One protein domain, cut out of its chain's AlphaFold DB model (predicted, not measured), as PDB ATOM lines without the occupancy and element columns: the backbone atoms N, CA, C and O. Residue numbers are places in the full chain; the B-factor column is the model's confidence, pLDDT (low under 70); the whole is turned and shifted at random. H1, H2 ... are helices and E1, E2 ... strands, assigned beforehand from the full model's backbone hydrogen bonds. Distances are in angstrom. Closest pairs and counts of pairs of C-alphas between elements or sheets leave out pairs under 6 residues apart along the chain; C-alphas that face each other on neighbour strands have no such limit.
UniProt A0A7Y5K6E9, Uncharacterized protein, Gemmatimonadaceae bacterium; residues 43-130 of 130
ATOM      1  N   ASP A  43      21.227  32.216  74.289       93.62
ATOM      2  CA  ASP A  43      22.021  32.664  75.441       93.62
ATOM      3  C   ASP A  43      21.181  32.848  76.711       93.62
ATOM      4  O   ASP A  43      21.607  32.495  77.814       93.62
ATOM      5  N   ALA A  44      19.953  33.357  76.567       93.25
ATOM      6  CA  ALA A  44      19.043  33.566  77.690       93.25
ATOM      7  C   ALA A  44      18.588  32.233  78.307       93.25
ATOM      8  O   ALA A  44      18.480  32.116  79.530       93.25
ATOM      9  N   VAL A  45      18.353  31.217  77.471       95.31
ATOM     10  CA  VAL A  45      17.994  29.863  77.919       95.31
ATOM     11  C   VAL A  45      19.198  29.176  78.564       95.31
ATOM     12  O   VAL A  45      19.075  28.616  79.652       95.31
ATOM     13  N   ALA A  46      20.376  29.262  77.943       95.75
ATOM     14  CA  ALA A  46      21.606  28.681  78.476       95.75
ATOM     15  C   ALA A  46      21.987  29.283  79.840       95.75
ATOM     16  O   ALA A  46      22.301  28.549  80.779       95.75
ATOM     17  N   SER A  47      21.866  30.604  79.994       95.38
ATOM     18  CA  SER A  47      22.123  31.305  81.257       95.38
ATOM     19  C   SER A  47      21.190  30.858  82.391       95.38
ATOM     20  O   SER A  47      21.637  30.657  83.528       95.38
ATOM     21  N   GLN A  48      19.904  30.637  82.096       96.38
ATOM     22  CA  GLN A  48      18.942  30.103  83.069       96.38
ATOM     23  C   GLN A  48      19.226  28.650  83.448       96.38
ATOM     24  O   GLN A  48      19.020  28.278  84.599       96.38
ATOM     25  N   LEU A  49      19.732  27.846  82.512       96.62
ATOM     26  CA  LEU A  49      20.143  26.466  82.775       96.62
ATOM     27  C   LEU A  49      21.502  26.364  83.484       96.62
ATOM     28  O   LEU A  49      21.855  25.282  83.935       96.62
ATOM     29  N   GLY A  50      22.276  27.451  83.573       96.75
ATOM     30  CA  GLY A  50      23.645  27.387  84.093       96.75
ATOM     31  C   GLY A  50      24.587  26.641  83.150       96.75
ATOM     32  O   GLY A  50      25.430  25.865  83.597       96.75
ATOM     33  N   VAL A  51      24.410  26.834  81.841       96.69
ATOM     34  CA  VAL A  51      25.168  26.163  80.782       96.69
ATOM     35  C   VAL A  51      26.062  27.171  80.068       96.69
ATOM     36  O   VAL A  51      25.598  28.198  79.581       96.69
ATOM     37  N   GLY A  52      27.353  26.858  79.985       95.69
ATOM     38  CA  GLY A  52      28.295  27.542  79.105       95.69
ATOM     39  C   GLY A  52      28.197  26.972  77.695       95.69
ATOM     40  O   GLY A  52      28.326  25.762  77.502       95.69
ATOM     41  N   LEU A  53      27.954  27.833  76.713       93.94
ATOM     42  CA  LEU A  53      27.835  27.439  75.314       93.94
ATOM     43  C   LEU A  53      29.216  27.236  74.683       93.94
ATOM     44  O   LEU A  53      30.154  27.987  74.953       93.94
ATOM     45  N   ALA A  54      29.343  26.203  73.851       78.75
ATOM     46  CA  ALA A  54      30.570  25.923  73.119       78.75
ATOM     47  C   ALA A  54      30.509  26.598  71.738       78.75
ATOM     48  O   ALA A  54      30.072  25.992  70.767       78.75
ATOM     49  N   GLY A  55      30.951  27.855  71.664       77.50
ATOM     50  CA  GLY A  55      31.004  28.638  70.424       77.50
ATOM     51  C   GLY A  55      29.914  29.704  70.314       77.50
ATOM     52  O   GLY A  55      29.093  29.873  71.216       77.50
ATOM     53  N   ASP A  56      29.930  30.431  69.197       76.25
ATOM     54  CA  ASP A  56      28.996  31.526  68.937       76.25
ATOM     55  C   ASP A  56      27.630  30.978  68.519       76.25
ATOM     56  O   ASP A  56      27.356  30.710  67.348       76.25
ATOM     57  N   HIS A  57      26.750  30.823  69.501       78.44
ATOM     58  CA  HIS A  57      25.338  30.556  69.273       78.44
ATOM     59  C   HIS A  57      24.570  31.876  69.285       78.44
ATOM     60  O   HIS A  57      24.000  32.263  70.296       78.44
ATOM     61  N   SER A  58      24.537  32.569  68.148       74.38
ATOM     62  CA  SER A  58      23.674  33.742  67.986       74.38
ATOM     63  C   SER A  58      22.351  33.351  67.324       74.38
ATOM     64  O   SER A  58      22.323  32.613  66.339       74.38
ATOM     65  N   GLY A  59      21.241  33.836  67.882       85.00
ATOM     66  CA  GLY A  59      19.923  33.736  67.258       85.00
ATOM     67  C   GLY A  59      18.798  33.237  68.159       85.00
ATOM     68  O   GLY A  59      18.967  32.951  69.350       85.00
ATOM     69  N   ASP A  60      17.626  33.147  67.540       90.31
ATOM     70  CA  ASP A  60      16.384  32.761  68.190       90.31
ATOM     71  C   ASP A  60      16.321  31.253  68.415       90.31
ATOM     72  O   ASP A  60      16.521  30.434  67.513       90.31
ATOM     73  N   PHE A  61      15.935  30.870  69.623       92.69
ATOM     74  CA  PHE A  61      15.702  29.493  70.004       92.69
ATOM     75  C   PHE A  61      14.328  29.022  69.518       92.69
ATOM     76  O   PHE A  61      13.418  28.799  70.312       92.69
ATOM     77  N   ALA A  62      14.123  28.937  68.203       92.44
ATOM     78  CA  ALA A  62      12.862  28.509  67.592       92.44
ATOM     79  C   ALA A  62      12.578  27.004  67.792       92.44
ATOM     80  O   ALA A  62      13.441  26.231  68.199       92.44
ATOM     81  N   VAL A  63      11.342  26.564  67.521       94.12
ATOM     82  CA  VAL A  63      10.989  25.130  67.580       94.12
ATOM     83  C   VAL A  63      11.844  24.345  66.582       94.12
ATOM     84  O   VAL A  63      11.988  24.760  65.438       94.12
ATOM     85  N   GLY A  64      12.406  23.218  67.021       94.06
ATOM     86  CA  GLY A  64      13.351  22.406  66.252       94.06
ATOM     87  C   GLY A  64      14.812  22.845  66.383       94.06
ATOM     88  O   GLY A  64      15.696  22.073  66.026       94.06
ATOM     89  N   VAL A  65      15.087  24.031  66.937       94.25
ATOM     90  CA  VAL A  65      16.456  24.476  67.222       94.25
ATOM     91  C   VAL A  65      16.979  23.750  68.455       94.25
ATOM     92  O   VAL A  65      16.268  23.572  69.452       94.25
ATOM     93  N   SER A  66      18.245  23.350  68.381       94.88
ATOM     94  CA  SER A  66      18.982  22.749  69.481       94.88
ATOM     95  C   SER A  66      20.331  23.418  69.676       94.88
ATOM     96  O   SER A  66      20.949  23.863  68.711       94.88
ATOM     97  N   PHE A  67      20.823  23.401  70.906       95.00
ATOM     98  CA  PHE A  67      22.197  23.766  71.222       95.00
ATOM     99  C   PHE A  67      22.782  22.762  72.209       95.00
ATOM    100  O   PHE A  67      22.060  22.028  72.887       95.00
ATOM    101  N   THR A  68      24.108  22.717  72.267       95.44
ATOM    102  CA  THR A  68      24.834  21.911  73.243       95.44
ATOM    103  C   THR A  68      25.831  22.799  73.961       95.44
ATOM    104  O   THR A  68      26.437  23.688  73.368       95.44
ATOM    105  N   GLY A  69      25.991  22.558  75.250       95.38
ATOM    106  CA  GLY A  69      26.972  23.237  76.069       95.38
ATOM    107  C   GLY A  69      27.414  22.362  77.225       95.38
ATOM    108  O   GLY A  69      27.176  21.152  77.255       95.38
ATOM    109  N   VAL A  70      28.074  22.998  78.181       96.12
ATOM    110  CA  VAL A  70      28.629  22.353  79.364       96.12
ATOM    111  C   VAL A  70      28.005  22.971  80.605       96.12
ATOM    112  O   VAL A  70      27.924  24.193  80.712       96.12
ATOM    113  N   ALA A  71      27.575  22.146  81.557       96.44
ATOM    114  CA  ALA A  71      27.079  22.620  82.843       96.44
ATOM    115  C   ALA A  71      28.191  23.386  83.582       96.44
ATOM    116  O   ALA A  71      29.242  22.825  83.908       96.44
ATOM    117  N   THR A  72      27.968  24.673  83.837       97.12
ATOM    118  CA  THR A  72      28.868  25.544  84.607       97.12
ATOM    119  C   THR A  72      28.341  25.810  86.012       97.12
ATOM    120  O   THR A  72      29.149  25.964  86.929       97.12
ATOM    121  N   ASP A  73      27.015  25.797  86.178       97.00
ATOM    122  CA  ASP A  73      26.304  25.970  87.445       97.00
ATOM    123  C   ASP A  73      25.222  24.882  87.619       97.00
ATOM    124  O   ASP A  73      24.059  25.082  87.252       97.00
ATOM    125  N   PRO A  74      25.589  23.707  88.165       95.19
ATOM    126  CA  PRO A  74      24.660  22.593  88.340       95.19
ATOM    127  C   PRO A  74      23.482  22.892  89.272       95.19
ATOM    128  O   PRO A  74      22.428  22.281  89.124       95.19
ATOM    129  N   ALA A  75      23.601  23.863  90.184       96.69
ATOM    130  CA  ALA A  75      22.518  24.208  91.104       96.69
ATOM    131  C   ALA A  75      21.271  24.720  90.358       96.69
ATOM    132  O   ALA A  75      20.138  24.470  90.778       96.69
ATOM    133  N   LYS A  76      21.453  25.382  89.206       96.94
ATOM    134  CA  LYS A  76      20.338  25.799  88.338       96.94
ATOM    135  C   LYS A  76      19.648  24.615  87.664       96.94
ATOM    136  O   LYS A  76      18.421  24.600  87.559       96.94
ATOM    137  N   LEU A  77      20.412  23.601  87.255       96.06
ATOM    138  CA  LEU A  77      19.866  22.350  86.724       96.06
ATOM    139  C   LEU A  77      19.071  21.602  87.807       96.06
ATOM    140  O   LEU A  77      17.946  21.165  87.552       96.06
ATOM    141  N   GLU A  78      19.586  21.548  89.036       95.75
ATOM    142  CA  GLU A  78      18.887  20.941  90.171       95.75
ATOM    143  C   GLU A  78      17.586  21.671  90.516       95.75
ATOM    144  O   GLU A  78      16.555  21.028  90.730       95.75
ATOM    145  N   ALA A  79      17.578  23.008  90.492       96.25
ATOM    146  CA  ALA A  79      16.360  23.801  90.672       96.25
ATOM    147  C   ALA A  79      15.283  23.439  89.628       96.25
ATOM    148  O   ALA A  79      14.090  23.405  89.935       96.25
ATOM    149  N   LEU A  80      15.694  23.028  88.429       95.69
ATOM    150  CA  LEU A  80      14.823  22.582  87.339       95.69
ATOM    151  C   LEU A  80      14.552  21.066  87.332       95.69
ATOM    152  O   LEU A  80      13.838  20.576  86.461       95.69
ATOM    153  N   GLY A  81      15.029  20.329  88.337       94.25
ATOM    154  CA  GLY A  81      14.706  18.912  88.550       94.25
ATOM    155  C   GLY A  81      15.682  17.943  87.893       94.25
ATOM    156  O   GLY A  81      15.411  16.746  87.835       94.25
ATOM    157  N   ILE A  82      16.812  18.446  87.400       94.69
ATOM    158  CA  ILE A  82      17.900  17.646  86.848       94.69
ATOM    159  C   ILE A  82      18.929  17.454  87.964       94.69
ATOM    160  O   ILE A  82      19.796  18.293  88.187       94.69
ATOM    161  N   HIS A  83      18.777  16.365  88.710       93.69
ATOM    162  CA  HIS A  83      19.603  16.060  89.876       93.69
ATOM    163  C   HIS A  83      20.854  15.260  89.508       93.69
ATOM    164  O   HIS A  83      20.829  14.456  88.577       93.69
ATOM    165  N   GLY A  84      21.931  15.450  90.276       90.88
ATOM    166  CA  GLY A  84      23.153  14.646  90.168       90.88
ATOM    167  C   GLY A  84      24.074  15.004  89.001       90.88
ATOM    168  O   GLY A  84      25.100  14.352  88.845       90.88
ATOM    169  N   ALA A  85      23.734  16.020  88.202       93.44
ATOM    170  CA  ALA A  85      24.631  16.569  87.192       93.44
ATOM    171  C   ALA A  85      25.768  17.343  87.870       93.44
ATOM    172  O   ALA A  85      25.508  18.131  88.780       93.44
ATOM    173  N   HIS A  86      27.005  17.184  87.401       95.12
ATOM    174  CA  HIS A  86      28.123  17.988  87.899       95.12
ATOM    175  C   HIS A  86      28.601  19.013  86.877       95.12
ATOM    176  O   HIS A  86      28.226  19.039  85.701       95.12
ATOM    177  N   LYS A  87      29.459  19.915  87.362       94.94
ATOM    178  CA  LYS A  87      30.146  20.882  86.515       94.94
ATOM    179  C   LYS A  87      31.016  20.124  85.515       94.94
ATOM    180  O   LYS A  87      31.853  19.322  85.917       94.94
ATOM    181  N   GLY A  88      30.855  20.423  84.231       94.19
ATOM    182  CA  GLY A  88      31.516  19.685  83.153       94.19
ATOM    183  C   GLY A  88      30.609  18.699  82.414       94.19
ATOM    184  O   GLY A  88      30.976  18.271  81.320       94.19
ATOM    185  N   ALA A  89      29.422  18.384  82.945       95.31
ATOM    186  CA  ALA A  89      28.454  17.543  82.249       95.31
ATOM    187  C   ALA A  89      28.022  18.179  80.919       95.31
ATOM    188  O   ALA A  89      27.831  19.398  80.826       95.31
ATOM    189  N   ARG A  90      27.848  17.356  79.882       95.94
ATOM    190  CA  ARG A  90      27.348  17.806  78.580       95.94
ATOM    191  C   ARG A  90      25.845  18.011  78.686       95.94
ATOM    192  O   ARG A  90      25.125  17.098  79.071       95.94
ATOM    193  N   VAL A  91      25.375  19.188  78.295       96.62
ATOM    194  CA  VAL A  91      23.951  19.525  78.279       96.62
ATOM    195  C   VAL A  91      23.523  19.790  76.847       96.62
ATOM    196  O   VAL A  91      24.039  20.699  76.202       96.62
ATOM    197  N   THR A  92      22.563  19.017  76.358       96.56
ATOM    198  CA  THR A  92      21.937  19.210  75.051       96.56
ATOM    199  C   THR A  92      20.499  19.649  75.255       96.56
ATOM    200  O   THR A  92      19.739  19.027  75.993       96.56
ATOM    201  N   VAL A  93      20.111  20.731  74.590       96.94
ATOM    202  CA  VAL A  93      18.776  21.312  74.715       96.94
ATOM    203  C   VAL A  93      18.151  21.412  73.339       96.94
ATOM    204  O   VAL A  93      18.801  21.861  72.400       96.94
ATOM    205  N   ILE A  94      16.884  21.030  73.217       97.00
ATOM    206  CA  ILE A  94      16.097  21.190  71.991       97.00
ATOM    207  C   ILE A  94      14.711  21.740  72.319       97.00
ATOM    208  O   ILE A  94      14.044  21.280  73.251       97.00
ATOM    209  N   ARG A  95      14.246  22.727  71.547       96.31
ATOM    210  CA  ARG A  95      12.876  23.234  71.673       96.31
ATOM    211  C   ARG A  95      11.919  22.329  70.903       96.31
ATOM    212  O   ARG A  95      11.873  22.361  69.678       96.31
ATOM    213  N   ILE A  96      11.145  21.525  71.629       96.44
ATOM    214  CA  ILE A  96      10.252  20.500  71.058       96.44
ATOM    215  C   ILE A  96       8.835  21.014  70.774       96.44
ATOM    216  O   ILE A  96       8.106  20.414  69.993       96.44
ATOM    217  N   ALA A  97       8.430  22.113  71.414       95.12
ATOM    218  CA  ALA A  97       7.178  22.811  71.142       95.12
ATOM    219  C   ALA A  97       7.324  24.301  71.481       95.12
ATOM    220  O   ALA A  97       8.336  24.733  72.034       95.12
ATOM    221  N   GLN A  98       6.306  25.108  71.176       92.06
ATOM    222  CA  GLN A  98       6.354  26.544  71.465       92.06
ATOM    223  C   GLN A  98       6.563  26.843  72.957       92.06
ATOM    224  O   GLN A  98       7.294  27.766  73.288       92.06
ATOM    225  N   ASP A  99       5.988  26.049  73.849       94.50
ATOM    226  CA  ASP A  99       6.052  26.210  75.305       94.50
ATOM    227  C   ASP A  99       6.885  25.115  75.989       94.50
ATOM    228  O   ASP A  99       6.791  24.950  77.204       94.50
ATOM    229  N   ARG A 100       7.661  24.320  75.234       96.38
ATOM    230  CA  ARG A 100       8.363  23.150  75.782       96.38
ATOM    231  C   ARG A 100       9.755  22.969  75.215       96.38
ATOM    232  O   ARG A 100       9.965  23.019  74.002       96.38
ATOM    233  N   ILE A 101      10.670  22.629  76.110       97.25
ATOM    234  CA  ILE A 101      12.037  22.245  75.778       97.25
ATOM    235  C   ILE A 101      12.339  20.876  76.382       97.25
ATOM    236  O   ILE A 101      11.775  20.494  77.409       97.25
ATOM    237  N   LEU A 102      13.222  20.134  75.731       98.00
ATOM    238  CA  LEU A 102      13.828  18.924  76.266       98.00
ATOM    239  C   LEU A 102      15.280  19.250  76.604       98.00
ATOM    240  O   LEU A 102      16.010  19.732  75.741       98.00
ATOM    241  N   VAL A 103      15.673  18.983  77.845       97.75
ATOM    242  CA  VAL A 103      17.045  19.113  78.333       97.75
ATOM    243  C   VAL A 103      17.567  17.713  78.608       97.75
ATOM    244  O   VAL A 103      17.016  17.015  79.457       97.75
ATOM    245  N   ALA A 104      18.606  17.306  77.892       97.38
ATOM    246  CA  ALA A 104      19.343  16.076  78.122       97.38
ATOM    247  C   ALA A 104      20.699  16.409  78.745       97.38
ATOM    248  O   ALA A 104      21.387  17.318  78.280       97.38
ATOM    249  N   VAL A 105      21.074  15.687  79.795       96.75
ATOM    250  CA  VAL A 105      22.379  15.793  80.442       96.75
ATOM    251  C   VAL A 105      23.067  14.446  80.365       96.75
ATOM    252  O   VAL A 105      22.528  13.455  80.853       96.75
ATOM    253  N   ASP A 106      24.257  14.447  79.774       95.56
ATOM    254  CA  ASP A 106      25.145  13.299  79.699       95.56
ATOM    255  C   ASP A 106      26.453  13.606  80.428       95.56
ATOM    256  O   ASP A 106      27.135  14.599  80.153       95.56
ATOM    257  N   GLU A 107      26.842  12.715  81.327       92.38
ATOM    258  CA  GLU A 107      28.071  12.800  82.099       92.38
ATOM    259  C   GLU A 107      28.763  11.438  82.123       92.38
ATOM    260  O   GLU A 107      28.111  10.398  82.193       92.38
ATOM    261  N   ILE A 108      30.092  11.439  82.025       85.44
ATOM    262  CA  ILE A 108      30.922  10.221  82.087       85.44
ATOM    263  C   ILE A 108      31.784  10.225  83.358       85.44
ATOM    264  O   ILE A 108      32.020   9.175  83.951       85.44
ATOM    265  N   THR A 109      32.209  11.409  83.801       79.38
ATOM    266  CA  THR A 109      33.072  11.636  84.965       79.38
ATOM    267  C   THR A 109      32.456  12.774  85.776       79.38
ATOM    268  O   THR A 109      32.200  13.807  85.162       79.38
ATOM    269  N   PRO A 110      32.245  12.643  87.101       80.75
ATOM    270  CA  PRO A 110      32.785  11.626  88.013       80.75
ATOM    271  C   PRO A 110      32.000  10.306  88.060       80.75
ATOM    272  O   PRO A 110      32.540   9.311  88.540       80.75
ATOM    273  N   ALA A 111      30.767  10.273  87.555       82.69
ATOM    274  CA  ALA A 111      29.963   9.062  87.434       82.69
ATOM    275  C   ALA A 111      29.120   9.107  86.147       82.69
ATOM    276  O   ALA A 111      28.687  10.193  85.757       82.69
ATOM    277  N   PRO A 112      28.853   7.956  85.502       87.44
ATOM    278  CA  PRO A 112      27.959   7.899  84.357       87.44
ATOM    279  C   PRO A 112      26.553   8.383  84.719       87.44
ATOM    280  O   PRO A 112      25.896   7.809  85.588       87.44
ATOM    281  N   LEU A 113      26.085   9.406  84.014       91.75
ATOM    282  CA  LEU A 113      24.741   9.955  84.133       91.75
ATOM    283  C   LEU A 113      24.184  10.184  82.733       91.75
ATOM    284  O   LEU A 113      24.852  10.775  81.891       91.75
ATOM    285  N   SER A 114      22.952   9.748  82.492       93.44
ATOM    286  CA  SER A 114      22.186  10.172  81.321       93.44
ATOM    287  C   SER A 114      20.750  10.409  81.759       93.44
ATOM    288  O   SER A 114      20.031   9.479  82.130       93.44
ATOM    289  N   ILE A 115      20.360  11.679  81.811       95.12
ATOM    290  CA  ILE A 115      19.038  12.118  82.262       95.12
ATOM    291  C   ILE A 115      18.448  13.029  81.198       95.12
ATOM    292  O   ILE A 115      19.146  13.815  80.568       95.12
ATOM    293  N   SER A 116      17.135  12.950  81.003       95.81
ATOM    294  CA  SER A 116      16.401  13.894  80.170       95.81
ATOM    295  C   SER A 116      15.160  14.395  80.892       95.81
ATOM    296  O   SER A 116      14.361  13.603  81.387       95.81
ATOM    297  N   VAL A 117      14.980  15.713  80.925       97.06
ATOM    298  CA  VAL A 117      13.842  16.381  81.562       97.06
ATOM    299  C   VAL A 117      13.171  17.309  80.562       97.06
ATOM    300  O   VAL A 117      13.820  18.008  79.783       97.06
ATOM    301  N   ARG A 118      11.839  17.312  80.570       97.88
ATOM    302  CA  ARG A 118      11.039  18.267  79.803       97.88
ATOM    303  C   ARG A 118      10.701  19.453  80.694       97.88
ATOM    304  O   ARG A 118      10.168  19.260  81.783       97.88
ATOM    305  N   LEU A 119      10.975  20.656  80.208       97.62
ATOM    306  CA  LEU A 119      10.684  21.900  80.911       97.62
ATOM    307  C   LEU A 119       9.673  22.725  80.125       97.62
ATOM    308  O   LEU A 119       9.606  22.659  78.892       97.62
ATOM    309  N   LYS A 120       8.903  23.523  80.857       96.88
ATOM    310  CA  LYS A 120       8.047  24.558  80.300       96.88
ATOM    311  C   LYS A 120       8.884  25.796  79.989       96.88
ATOM    312  O   LYS A 120       9.682  26.226  80.819       96.88
ATOM    313  N   LEU A 121       8.656  26.371  78.812       95.50
ATOM    314  CA  LEU A 121       9.221  27.641  78.375       95.50
ATOM    315  C   LEU A 121       8.113  28.699  78.349       95.50
ATOM    316  O   LEU A 121       7.156  28.589  77.578       95.50
ATOM    317  N   GLY A 122       8.233  29.695  79.220       93.19
ATOM    318  CA  GLY A 122       7.344  30.847  79.286       93.19
ATOM    319  C   GLY A 122       7.445  31.733  78.045       93.19
ATOM    320  O   GLY A 122       8.401  31.663  77.271       93.19
ATOM    321  N   LEU A 123       6.446  32.594  77.850       89.12
ATOM    322  CA  LEU A 123       6.441  33.575  76.755       89.12
ATOM    323  C   LEU A 123       7.524  34.653  76.925       89.12
ATOM    324  O   LEU A 123       7.930  35.271  75.950       89.12
ATOM    325  N   ASP A 124       7.979  34.849  78.159       88.44
ATOM    326  CA  ASP A 124       9.083  35.716  78.575       88.44
ATOM    327  C   ASP A 124      10.447  35.000  78.552       88.44
ATOM    328  O   ASP A 124      11.461  35.575  78.937       88.44
ATOM    329  N   GLY A 125      10.480  33.737  78.118       89.62
ATOM    330  CA  GLY A 125      11.682  32.913  78.117       89.62
ATOM    331  C   GLY A 125      12.007  32.256  79.455       89.62
ATOM    332  O   GLY A 125      13.047  31.608  79.544       89.62
ATOM    333  N   THR A 126      11.152  32.374  80.478       94.62
ATOM    334  CA  THR A 126      11.385  31.719  81.774       94.62
ATOM    335  C   THR A 126      11.274  30.199  81.688       94.62
ATOM    336  O   THR A 126      10.418  29.655  80.984       94.62
ATOM    337  N   LEU A 127      12.132  29.496  82.429       96.00
ATOM    338  CA  LEU A 127      12.097  28.039  82.541       96.00
ATOM    339  C   LEU A 127      11.441  27.586  83.843       96.00
ATOM    340  O   LEU A 127      11.751  28.072  84.926       96.00
ATOM    341  N   SER A 128      10.555  26.600  83.734       95.69
ATOM    342  CA  SER A 128       9.936  25.949  84.891       95.69
ATOM    343  C   SER A 128       9.736  24.459  84.646       95.69
ATOM    344  O   SER A 128       9.721  23.987  83.506       95.69
ATOM    345  N   ARG A 129       9.597  23.700  85.734       92.88
ATOM    346  CA  ARG A 129       9.230  22.283  85.663       92.88
ATOM    347  C   ARG A 129       7.812  22.144  85.092       92.88
ATOM    348  O   ARG A 129       6.982  23.032  85.295       92.88
ATOM    349  N   LEU A 130       7.575  21.063  84.348       85.25
ATOM    350  CA  LEU A 130       6.229  20.685  83.901       85.25
ATOM    351  C   LEU A 130       5.358  20.197  85.060       85.25
ATOM    352  O   LEU A 130       5.926  19.629  86.020       85.25
TER     353      LEU A 130
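What this domain is: This is residues 43 to 130 of the 130 residues of an uncharacterized protein of Gemmatimonadaceae bacterium (UniProt A0A7Y5K6E9). A sheet of six strands is curled like part of a barrel, left open, and wraps round one short helix, H1. A second short helix, H2, lies beside the strands and meets H1 nearly at a right angle. The printed part has 88 residues with two named helices and six named strands, in the order H1 E1 E2 H2 E3 E4 E5 E6; the sheet's order is E1 - E2 - E3 - E4 - E5 - E6, all antiparallel. The class is mixed, helices and strands. The whole is compact, with a radius of gyration of the C-alphas of 11.9 A, and rounded, with spans of 35 by 29 by 19 A.

Where its parts are: Find C-alpha 43 at (22.021, 32.664, 75.441); from there H1 runs through residues 43 to 49, 9.8 A. E1 follows at residues 51 to 53, and E2 at residues 66 to 71, 15.6 A long. H2 takes residues 74 to 79. Look next at C-alpha 90, at (27.348, 17.806, 78.580), where E3 begins; it runs to residue 97, over 22.1 A. E4, residues 100 to 107, covers 23.1 A, and E5, residues 113 to 121, covers 24.2 A. E6, residues 127 to 129, ends with C-alpha 129 at (9.230, 22.283, 85.663).

How they stand to each other: Begin with the strongly twisted sheet, whose edge strands are E1 and E6. E1 and E2 form a hairpin, with N 52 and O 70 at 2.8 A. E2 and E3 are antiparallel at 146 degrees, with N 67 and O 93 at 2.9 A. E3 E4 E5 E6 form a meander, each strand the antiparallel neighbour of the one before; look for N 92 and O 104 at 2.8 A, N 103 and O 117 at 2.9 A, and N 120 and O 128 at 2.8 A. E1 and E6 are apart. The sheet curls round H1, which is on it; the closest C-alphas of H1 and E1 are those of Ala 46 and Gly 52, 6.8 A apart. H2 is on the sheet too, at a height over the sheet of 6.5 A, over none of the strands. H1 and H2 only just touch, with 3 pairs of C-alphas within 8 A, the closest being those of Leu 49 and Lys 76 at 5.6 A; they are about perpendicular, at 75 degrees. In H1 and H2 every O i to N i+4 pair is within hydrogen-bond range.

The domain as a whole: The two C-alphas farthest apart are those of Pro 110 and Leu 123, 36.1 A. The printed part has no cut and ends at Leu 130, the chain's last residue. Look at residues 54 to 65 for the long link, from E1 to E2; their C-alphas lie 12 to 17 A from the mean of all C-alphas. The mean pLDDT of the printed part is 93.1, and no printed residue is under 70.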